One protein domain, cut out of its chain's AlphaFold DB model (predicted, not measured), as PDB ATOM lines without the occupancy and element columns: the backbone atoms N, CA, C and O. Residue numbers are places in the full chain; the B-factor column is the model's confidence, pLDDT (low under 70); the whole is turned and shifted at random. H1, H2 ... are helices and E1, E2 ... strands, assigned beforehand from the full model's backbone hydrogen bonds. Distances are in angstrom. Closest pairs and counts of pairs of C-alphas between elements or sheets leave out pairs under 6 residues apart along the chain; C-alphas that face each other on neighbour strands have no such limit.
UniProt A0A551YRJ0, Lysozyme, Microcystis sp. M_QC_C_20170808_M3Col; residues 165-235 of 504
ATOM      1  N   GLU A 165      92.824 153.678 136.947       68.19
ATOM      2  CA  GLU A 165      92.491 154.051 138.319       68.19
ATOM      3  C   GLU A 165      92.792 155.520 138.688       68.19
ATOM      4  O   GLU A 165      92.029 156.146 139.420       68.19
ATOM      5  N   HIS A 166      93.869 156.113 138.170       71.88
ATOM      6  CA  HIS A 166      94.175 157.536 138.348       71.88
ATOM      7  C   HIS A 166      93.318 158.437 137.446       71.88
ATOM      8  O   HIS A 166      93.162 159.621 137.746       71.88
ATOM      9  N   SER A 167      92.757 157.912 136.353       77.19
ATOM     10  CA  SER A 167      91.825 158.670 135.505       77.19
ATOM     11  C   SER A 167      90.434 158.779 136.142       77.19
ATOM     12  O   SER A 167      89.632 159.632 135.765       77.19
ATOM     13  N   VAL A 168      90.153 157.934 137.137       85.75
ATOM     14  CA  VAL A 168      88.871 157.887 137.833       85.75
ATOM     15  C   VAL A 168      88.686 159.134 138.689       85.75
ATOM     16  O   VAL A 168      89.504 159.473 139.542       85.75
ATOM     17  N   THR A 169      87.557 159.801 138.481       89.00
ATOM     18  CA  THR A 169      87.165 161.032 139.179       89.00
ATOM     19  C   THR A 169      86.083 160.782 140.226       89.00
ATOM     20  O   THR A 169      85.974 161.539 141.198       89.00
ATOM     21  N   TRP A 170      85.308 159.704 140.085       93.06
ATOM     22  CA  TRP A 170      84.319 159.268 141.067       93.06
ATOM     23  C   TRP A 170      83.971 157.783 140.915       93.06
ATOM     24  O   TRP A 170      84.222 157.148 139.892       93.06
ATOM     25  N   LEU A 171      83.380 157.227 141.968       95.75
ATOM     26  CA  LEU A 171      83.059 155.810 142.098       95.75
ATOM     27  C   LEU A 171      81.581 155.632 142.448       95.75
ATOM     28  O   LEU A 171      80.975 156.479 143.114       95.75
ATOM     29  N   LYS A 172      81.002 154.497 142.054       95.38
ATOM     30  CA  LYS A 172      79.647 154.109 142.457       95.38
ATOM     31  C   LYS A 172      79.587 152.654 142.889       95.38
ATOM     32  O   LYS A 172      79.929 151.768 142.116       95.38
ATOM     33  N   GLY A 173      79.128 152.416 144.111       92.81
ATOM     34  CA  GLY A 173      78.881 151.086 144.653       92.81
ATOM     35  C   GLY A 173      77.495 150.567 144.280       92.81
ATOM     36  O   GLY A 173      76.501 151.278 144.403       92.81
ATOM     37  N   TYR A 174      77.434 149.311 143.868       93.00
ATOM     38  CA  TYR A 174      76.245 148.540 143.539       93.00
ATOM     39  C   TYR A 174      76.228 147.264 144.382       93.00
ATOM     40  O   TYR A 174      77.267 146.796 144.848       93.00
ATOM     41  N   LEU A 175      75.041 146.686 144.549       86.88
ATOM     42  CA  LEU A 175      74.867 145.372 145.157       86.88
ATOM     43  C   LEU A 175      74.456 144.376 144.071       86.88
ATOM     44  O   LEU A 175      73.394 144.529 143.470       86.88
ATOM     45  N   ASP A 176      75.287 143.359 143.850       82.62
ATOM     46  CA  ASP A 176      75.035 142.257 142.915       82.62
ATOM     47  C   ASP A 176      75.024 140.923 143.663       82.62
ATOM     48  O   ASP A 176      76.063 140.407 144.083       82.62
ATOM     49  N   GLY A 177      73.830 140.365 143.872       71.56
ATOM     50  CA  GLY A 177      73.681 139.051 144.502       71.56
ATOM     51  C   GLY A 177      74.293 138.945 145.906       71.56
ATOM     52  O   GLY A 177      74.674 137.851 146.305       71.56
ATOM     53  N   GLY A 178      74.392 140.060 146.640       72.62
ATOM     54  CA  GLY A 178      75.014 140.133 147.968       72.62
ATOM     55  C   GLY A 178      76.489 140.543 147.965       72.62
ATOM     56  O   GLY A 178      77.019 140.833 149.029       72.62
ATOM     57  N   ASN A 179      77.119 140.631 146.792       78.12
ATOM     58  CA  ASN A 179      78.479 141.137 146.641       78.12
ATOM     59  C   ASN A 179      78.459 142.636 146.355       78.12
ATOM     60  O   ASN A 179      77.553 143.149 145.689       78.12
ATOM     61  N   THR A 180      79.492 143.330 146.821       86.69
ATOM     62  CA  THR A 180      79.700 144.733 146.462       86.69
ATOM     63  C   THR A 180      80.351 144.803 145.086       86.69
ATOM     64  O   THR A 180      81.377 144.172 144.852       86.69
ATOM     65  N   VAL A 181      79.775 145.579 144.171       90.69
ATOM     66  CA  VAL A 181      80.380 145.892 142.872       90.69
ATOM     67  C   VAL A 181      80.641 147.387 142.821       90.69
ATOM     68  O   VAL A 181      79.714 148.179 142.940       90.69
ATOM     69  N   VAL A 182      81.891 147.797 142.666       93.00
ATOM     70  CA  VAL A 182      82.277 149.200 142.525       93.00
ATOM     71  C   VAL A 182      82.543 149.484 141.059       93.00
ATOM     72  O   VAL A 182      83.339 148.809 140.419       93.00
ATOM     73  N   VAL A 183      81.873 150.493 140.519       94.06
ATOM     74  CA  VAL A 183      82.119 150.985 139.165       94.06
ATOM     75  C   VAL A 183      82.900 152.283 139.261       94.06
ATOM     76  O   VAL A 183      82.483 153.208 139.966       94.06
ATOM     77  N   ALA A 184      84.016 152.339 138.551       91.62
ATOM     78  CA  ALA A 184      84.915 153.473 138.504       91.62
ATOM     79  C   ALA A 184      84.668 154.290 137.235       91.62
ATOM     80  O   ALA A 184      84.598 153.738 136.135       91.62
ATOM     81  N   TYR A 185      84.504 155.602 137.397       91.62
ATOM     82  CA  TYR A 185      84.147 156.508 136.314       91.62
ATOM     83  C   TYR A 185      85.182 157.608 136.129       91.62
ATOM     84  O   TYR A 185      85.670 158.197 137.096       91.62
ATOM     85  N   ASN A 186      85.424 157.949 134.869       88.25
ATOM     86  CA  ASN A 186      86.029 159.207 134.469       88.25
ATOM     87  C   ASN A 186      84.940 160.044 133.787       88.25
ATOM     88  O   ASN A 186      84.498 159.722 132.681       88.25
ATOM     89  N   ASP A 187      84.432 161.055 134.492       85.88
ATOM     90  CA  ASP A 187      83.243 161.815 134.109       85.88
ATOM     91  C   ASP A 187      82.033 160.901 133.850       85.88
ATOM     92  O   ASP A 187      81.413 160.414 134.791       85.88
ATOM     93  N   GLN A 188      81.674 160.660 132.589       85.12
ATOM     94  CA  GLN A 188      80.542 159.802 132.211       85.12
ATOM     95  C   GLN A 188      80.974 158.425 131.696       85.12
ATOM     96  O   GLN A 188      80.125 157.564 131.464       85.12
ATOM     97  N   GLN A 189      82.273 158.208 131.496       87.38
ATOM     98  CA  GLN A 189      82.796 156.968 130.943       87.38
ATOM     99  C   GLN A 189      83.102 155.971 132.056       87.38
ATOM    100  O   GLN A 189      83.734 156.312 133.056       87.38
ATOM    101  N   VAL A 190      82.649 154.730 131.867       89.62
ATOM    102  CA  VAL A 190      83.024 153.608 132.730       89.62
ATOM    103  C   VAL A 190      84.461 153.241 132.406       89.62
ATOM    104  O   VAL A 190      84.764 152.863 131.278       89.62
ATOM    105  N   VAL A 191      85.322 153.363 133.406       84.75
ATOM    106  CA  VAL A 191      86.729 152.981 133.318       84.75
ATOM    107  C   VAL A 191      86.881 151.511 133.679       84.75
ATOM    108  O   VAL A 191      87.524 150.756 132.958       84.75
ATOM    109  N   GLU A 192      86.247 151.093 134.774       86.25
ATOM    110  CA  GLU A 192      86.364 149.733 135.290       86.25
ATOM    111  C   GLU A 192      85.133 149.348 136.118       86.25
ATOM    112  O   GLU A 192      84.465 150.197 136.717       86.25
ATOM    113  N   VAL A 193      84.839 148.049 136.166       89.06
ATOM    114  CA  VAL A 193      83.850 147.457 137.068       89.06
ATOM    115  C   VAL A 193      84.564 146.419 137.924       89.06
ATOM    116  O   VAL A 193      85.020 145.403 137.409       89.06
ATOM    117  N   VAL A 194      84.639 146.653 139.230       85.69
ATOM    118  CA  VAL A 194      85.324 145.771 140.175       85.69
ATOM    119  C   VAL A 194      84.316 145.101 141.093       85.69
ATOM    120  O   VAL A 194      83.523 145.767 141.756       85.69
ATOM    121  N   LYS A 195      84.346 143.774 141.163       87.00
ATOM    122  CA  LYS A 195      83.520 142.987 142.078       87.00
ATOM    123  C   LYS A 195      84.347 142.569 143.289       87.00
ATOM    124  O   LYS A 195      85.365 141.899 143.148       87.00
ATOM    125  N   LEU A 196      83.889 142.959 144.473       82.31
ATOM    126  CA  LEU A 196      84.443 142.537 145.753       82.31
ATOM    127  C   LEU A 196      83.950 141.119 146.063       82.31
ATOM    128  O   LEU A 196      82.742 140.894 146.140       82.31
ATOM    129  N   GLU A 197      84.871 140.178 146.259       74.88
ATOM    130  CA  GLU A 197      84.540 138.803 146.676       74.88
ATOM    131  C   GLU A 197      84.428 138.653 148.200       74.88
ATOM    132  O   GLU A 197      84.166 137.565 148.716       74.88
ATOM    133  N   THR A 198      84.615 139.749 148.933       66.75
ATOM    134  CA  THR A 198      84.502 139.797 150.387       66.75
ATOM    135  C   THR A 198      83.435 140.801 150.810       66.75
ATOM    136  O   THR A 198      83.089 141.734 150.086       66.75
ATOM    137  N   ASN A 199      82.923 140.620 152.027       66.31
ATOM    138  CA  ASN A 199      81.967 141.538 152.652       66.31
ATOM    139  C   ASN A 199      82.620 142.385 153.753       66.31
ATOM    140  O   ASN A 199      81.929 142.964 154.594       66.31
ATOM    141  N   PHE A 200      83.954 142.442 153.784       68.19
ATOM    142  CA  PHE A 200      84.675 143.204 154.792       68.19
ATOM    143  C   PHE A 200      84.677 144.685 154.430       68.19
ATOM    144  O   PHE A 200      85.093 145.087 153.344       68.19
ATOM    145  N   LYS A 201      84.263 145.523 155.383       73.12
ATOM    146  CA  LYS A 201      84.298 146.982 155.227       73.12
ATOM    147  C   LYS A 201      85.707 147.478 154.892       73.12
ATOM    148  O   LYS A 201      85.860 148.358 154.052       73.12
ATOM    149  N   ASP A 202      86.717 146.891 155.525       67.44
ATOM    150  CA  ASP A 202      88.113 147.272 155.328       67.44
ATOM    151  C   ASP A 202      88.642 146.865 153.935       67.44
ATOM    152  O   ASP A 202      89.563 147.502 153.441       67.44
ATOM    153  N   ASP A 203      88.050 145.867 153.268       74.38
ATOM    154  CA  ASP A 203      88.401 145.502 151.882       74.38
ATOM    155  C   ASP A 203      87.768 146.448 150.868       74.38
ATOM    156  O   ASP A 203      88.385 146.781 149.859       74.38
ATOM    157  N   LEU A 204      86.555 146.932 151.153       82.38
ATOM    158  CA  LEU A 204      85.969 148.014 150.371       82.38
ATOM    159  C   LEU A 204      86.838 149.267 150.499       82.38
ATOM    160  O   LEU A 204      87.115 149.911 149.498       82.38
ATOM    161  N   ILE A 205      87.303 149.600 151.706       78.25
ATOM    162  CA  ILE A 205      88.216 150.733 151.914       78.25
ATOM    163  C   ILE A 205      89.512 150.543 151.114       78.25
ATOM    164  O   ILE A 205      89.905 151.467 150.402       78.25
ATOM    165  N   ASP A 206      90.128 149.360 151.179       70.56
ATOM    166  CA  ASP A 206      91.337 149.047 150.408       70.56
ATOM    167  C   ASP A 206      91.094 149.157 148.894       70.56
ATOM    168  O   ASP A 206      91.941 149.685 148.175       70.56
ATOM    169  N   LEU A 207      89.929 148.718 148.398       81.19
ATOM    170  CA  LEU A 207      89.543 148.903 147.000       81.19
ATOM    171  C   LEU A 207      89.414 150.388 146.641       81.19
ATOM    172  O   LEU A 207      89.996 150.833 145.656       81.19
ATOM    173  N   LEU A 208      88.666 151.166 147.426       83.81
ATOM    174  CA  LEU A 208      88.432 152.584 147.137       83.81
ATOM    175  C   LEU A 208      89.740 153.386 147.107       83.81
ATOM    176  O   LEU A 208      89.878 154.308 146.308       83.81
ATOM    177  N   GLN A 209      90.716 153.012 147.933       76.12
ATOM    178  CA  GLN A 209      92.032 153.652 147.980       76.12
ATOM    179  C   GLN A 209      92.887 153.429 146.725       76.12
ATOM    180  O   GLN A 209      93.863 154.150 146.536       76.12
ATOM    181  N   GLN A 210      92.531 152.485 145.849       74.81
ATOM    182  CA  GLN A 210      93.216 152.307 144.562       74.81
ATOM    183  C   GLN A 210      92.944 153.454 143.583       74.81
ATOM    184  O   GLN A 210      93.681 153.604 142.612       74.81
ATOM    185  N   TYR A 211      91.931 154.282 143.853       82.50
ATOM    186  CA  TYR A 211      91.489 155.382 142.998       82.50
ATOM    187  C   TYR A 211      91.789 156.739 143.662       82.50
ATOM    188  O   TYR A 211      90.880 157.400 144.173       82.50
ATOM    189  N   PRO A 212      93.055 157.198 143.682       72.12
ATOM    190  CA  PRO A 212      93.482 158.348 144.488       72.12
ATOM    191  C   PRO A 212      92.850 159.682 144.063       72.12
ATOM    192  O   PRO A 212      92.785 160.619 144.857       72.12
ATOM    193  N   ASN A 213      92.371 159.776 142.819       80.25
ATOM    194  CA  ASN A 213      91.728 160.973 142.276       80.25
ATOM    195  C   ASN A 213      90.196 160.949 142.397       80.25
ATOM    196  O   ASN A 213      89.547 161.961 142.105       80.25
ATOM    197  N   ALA A 214      89.613 159.840 142.867       85.94
ATOM    198  CA  ALA A 214      88.179 159.731 143.069       85.94
ATOM    199  C   ALA A 214      87.742 160.624 144.238       85.94
ATOM    200  O   ALA A 214      88.096 160.397 145.394       85.94
ATOM    201  N   ARG A 215      86.944 161.654 143.946       81.38
ATOM    202  CA  ARG A 215      86.495 162.621 144.964       81.38
ATOM    203  C   ARG A 215      85.175 162.248 145.616       81.38
ATOM    204  O   ARG A 215      84.877 162.729 146.704       81.38
ATOM    205  N   ASN A 216      84.384 161.417 144.942       87.25
ATOM    206  CA  ASN A 216      83.049 161.043 145.378       87.25
ATOM    207  C   ASN A 216      82.856 159.534 145.281       87.25
ATOM    208  O   ASN A 216      83.279 158.902 144.312       87.25
ATOM    209  N   PHE A 217      82.150 158.988 146.266       91.56
ATOM    210  CA  PHE A 217      81.634 157.629 146.243       91.56
ATOM    211  C   PHE A 217      80.117 157.678 146.416       91.56
ATOM    212  O   PHE A 217      79.613 158.156 147.434       91.56
ATOM    213  N   HIS A 218      79.387 157.204 145.411       91.69
ATOM    214  CA  HIS A 218      77.930 157.144 145.428       91.69
ATOM    215  C   HIS A 218      77.451 155.716 145.658       91.69
ATOM    216  O   HIS A 218      78.060 154.760 145.188       91.69
ATOM    217  N   LEU A 219      76.316 155.558 146.328       90.50
ATOM    218  CA  LEU A 219      75.624 154.277 146.400       90.50
ATOM    219  C   LEU A 219      74.521 154.260 145.346       90.50
ATOM    220  O   LEU A 219      73.743 155.207 145.230       90.50
ATOM    221  N   ALA A 220      74.484 153.205 144.543       90.50
ATOM    222  CA  ALA A 220      73.398 152.962 143.616       90.50
ATOM    223  C   ALA A 220      72.119 152.604 144.381       90.50
ATOM    224  O   ALA A 220      72.163 151.932 145.413       90.50
ATOM    225  N   GLU A 221      70.970 153.025 143.854       88.88
ATOM    226  CA  GLU A 221      69.684 152.591 144.388       88.88
ATOM    227  C   GLU A 221      69.526 151.071 144.203       88.88
ATOM    228  O   GLU A 221      70.004 150.529 143.196       88.88
ATOM    229  N   PRO A 222      68.857 150.365 145.132       82.19
ATOM    230  CA  PRO A 222      68.626 148.929 145.010       82.19
ATOM    231  C   PRO A 222      68.003 148.556 143.657       82.19
ATOM    232  O   PRO A 222      66.978 149.108 143.265       82.19
ATOM    233  N   GLY A 223      68.620 147.611 142.941       79.69
ATOM    234  CA  GLY A 223      68.161 147.170 141.618       79.69
ATOM    235  C   GLY A 223      68.622 148.038 140.440       79.69
ATOM    236  O   GLY A 223      68.253 147.746 139.304       79.69
ATOM    237  N   SER A 224      69.442 149.069 140.679       84.94
ATOM    238  CA  SER A 224      70.068 149.841 139.599       84.94
ATOM    239  C   SER A 224      70.884 148.930 138.671       84.94
ATOM    240  O   SER A 224      71.668 148.116 139.167       84.94
ATOM    241  N   PRO A 225      70.774 149.089 137.341       88.31
ATOM    242  CA  PRO A 225      71.569 148.307 136.407       88.31
ATOM    243  C   PRO A 225      73.055 148.656 136.551       88.31
ATOM    244  O   PRO A 225      73.441 149.830 136.542       88.31
ATOM    245  N   ILE A 226      73.884 147.623 136.676       89.56
ATOM    246  CA  ILE A 226      75.343 147.746 136.631       89.56
ATOM    247  C   ILE A 226      75.746 147.855 135.155       89.56
ATOM    248  O   ILE A 226      75.238 147.074 134.342       89.56
ATOM    249  N   PRO A 227      76.624 148.798 134.770       88.44
ATOM    250  CA  PRO A 227      77.121 148.885 133.404       88.44
ATOM    251  C   PRO A 227      77.696 147.551 132.916       88.44
ATOM    252  O   PRO A 227      78.450 146.888 133.628       88.44
ATOM    253  N   GLN A 228      77.338 147.157 131.691       77.88
ATOM    254  CA  GLN A 228      77.856 145.942 131.067       77.88
ATOM    255  C   GLN A 228      79.286 146.176 130.574       77.88
ATOM    256  O   GLN A 228      79.507 146.585 129.439       77.88
ATOM    257  N   ALA A 229      80.251 145.915 131.448       76.88
ATOM    258  CA  ALA A 229      81.672 145.853 131.134       76.88
ATOM    259  C   ALA A 229      82.286 144.598 131.771       76.88
ATOM    260  O   ALA A 229      81.673 143.966 132.637       76.88
ATOM    261  N   ALA A 230      83.484 144.217 131.320       71.19
ATOM    262  CA  ALA A 230      84.228 143.121 131.932       71.19
ATOM    263  C   ALA A 230      84.480 143.435 133.416       71.19
ATOM    264  O   ALA A 230      84.921 144.534 133.746       71.19
ATOM    265  N   GLN A 231      84.162 142.482 134.296       78.25
ATOM    266  CA  GLN A 231      84.351 142.651 135.734       78.25
ATOM    267  C   GLN A 231      85.723 142.137 136.152       78.25
ATOM    268  O   GLN A 231      86.085 141.002 135.836       78.25
ATOM    269  N   VAL A 232      86.448 142.953 136.906       71.38
ATOM    270  CA  VAL A 232      87.686 142.562 137.577       71.38
ATOM    271  C   VAL A 232      87.344 142.115 138.996       71.38
ATOM    272  O   VAL A 232      86.525 142.735 139.673       71.38
ATOM    273  N   LEU A 233      87.922 141.001 139.447       72.44
ATOM    274  CA  LEU A 233      87.695 140.488 140.798       72.44
ATOM    275  C   LEU A 233      88.690 141.110 141.772       72.44
ATOM    276  O   LEU A 233      89.901 141.072 141.550       72.44
ATOM    277  N   PHE A 234      88.180 141.619 142.888       70.69
ATOM    278  CA  PHE A 234      88.981 142.010 144.034       70.69
ATOM    279  C   PHE A 234      88.773 140.989 145.152       70.69
ATOM    280  O   PHE A 234      87.757 140.993 145.852       70.69
ATOM    281  N   ALA A 235      89.758 140.103 145.297       56.16
ATOM    282  CA  ALA A 235      89.709 138.968 146.215       56.16
ATOM    283  C   ALA A 235      89.780 139.362 147.707       56.16
ATOM    284  O   ALA A 235      89.464 138.536 148.561       56.16
TER     285      ALA A 235
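AT A GLANCE: This is residues 165 to 235 of the 504 residues of the protein "Lysozyme" of Microcystis sp. M_QC_C_20170808_M3Col (UniProt A0A551YRJ0). The domain is one strongly twisted sheet of five strands, with a single short helix, H1, lying over one face along the strands. The three long strands E1, E2 and E3 make the middle of the sheet, the short strands E4 and E5 add one edge each, and the long link from E4 to E5, residues 220 to 230, passes over the face opposite H1 from one edge to the other. The printed part has 71 residues, with five named strands and one named helix in the order E1, E2, E3, H1, E4, E5 along the chain; across the mixed sheet the strands run E4, E1, E2, E3, E5. The class is mixed, helices and strands. The whole is compact and rounded, with a radius of gyration of the C-alphas of 11.0 A and spans of 27 by 25 by 21 A.

IN THESE COORDINATES: The printed part begins at Glu 165, and strand E1, residues 170 to 176, starts with C-alpha 170 at (84.319, 159.268, 141.067) and is 19.5 A long from first to last C-alpha. Strand E2, residues 179 to 186, is 23.1 A long, and strand E3, residues 189 to 196, is 20.7 A long. Helix H1, residues 201 to 208, starts with C-alpha 201 at (84.298, 146.982, 155.227) and is 10.7 A long. Strand E4, residues 216 to 219, is 10.1 A long. Strand E5, residues 231 to 234, is 9.5 A long and ends with C-alpha 234 at (88.981, 142.010, 144.034).

HOW THE PARTS SIT: E1 and E2 form an antiparallel hairpin at 153 degrees, with N 174 and O 181 within hydrogen-bond range at 2.7 A and N 183 and O 172 at 2.8 A. E2 and E3 form another antiparallel hairpin at 159 degrees, with N 182 and O 194 at 2.8 A and N 196 and O 180 at 2.8 A. E1, E2 and E3 are a meander, each strand the antiparallel neighbour of the one before. E4 is an edge strand, parallel to E1 at 20 degrees, with N 173 and O 218 at 2.8 A. E5 is the other edge strand, parallel to E3 at 44 degrees, with N 234 and O 195 at 2.8 A. From edge to edge the strands' lines turn by 102 degrees. H1 is on the sheet at a height of 9.3 A. It lies over E2 and, only just, over E3, on which 3 of its 8 C-alphas fall. It runs along the strands, at 20 degrees to E2 on the local plane. Its closest C-alphas to E3 are those of Leu 204 and Leu 196, 7.3 A apart, and to E5 those of Leu 207 and Phe 234, 7.5 A apart. In H1 every O i to N i+4 pair is within hydrogen-bond range. E3, H1 and E4 are a split strand-helix-strand unit, two strands running the same way with E1 and E2 between them in the sheet, and its crossover is right-handed. E3 and E4 are apart, and so are E1 and E5.

THE WHOLE: The two C-alphas farthest apart are those of Gly 177 and Asn 213, 28.5 A. The printed part has no cut. The links E1 to E2, E2 to E3 and E3 to H1 are tight, the link H1 to E4 is short with 7 residues, and the link E4 to E5 is long with 11 residues. The mean pLDDT of the printed part is 82.0; residues 165, 198 to 200, 202 and 235 are under 70.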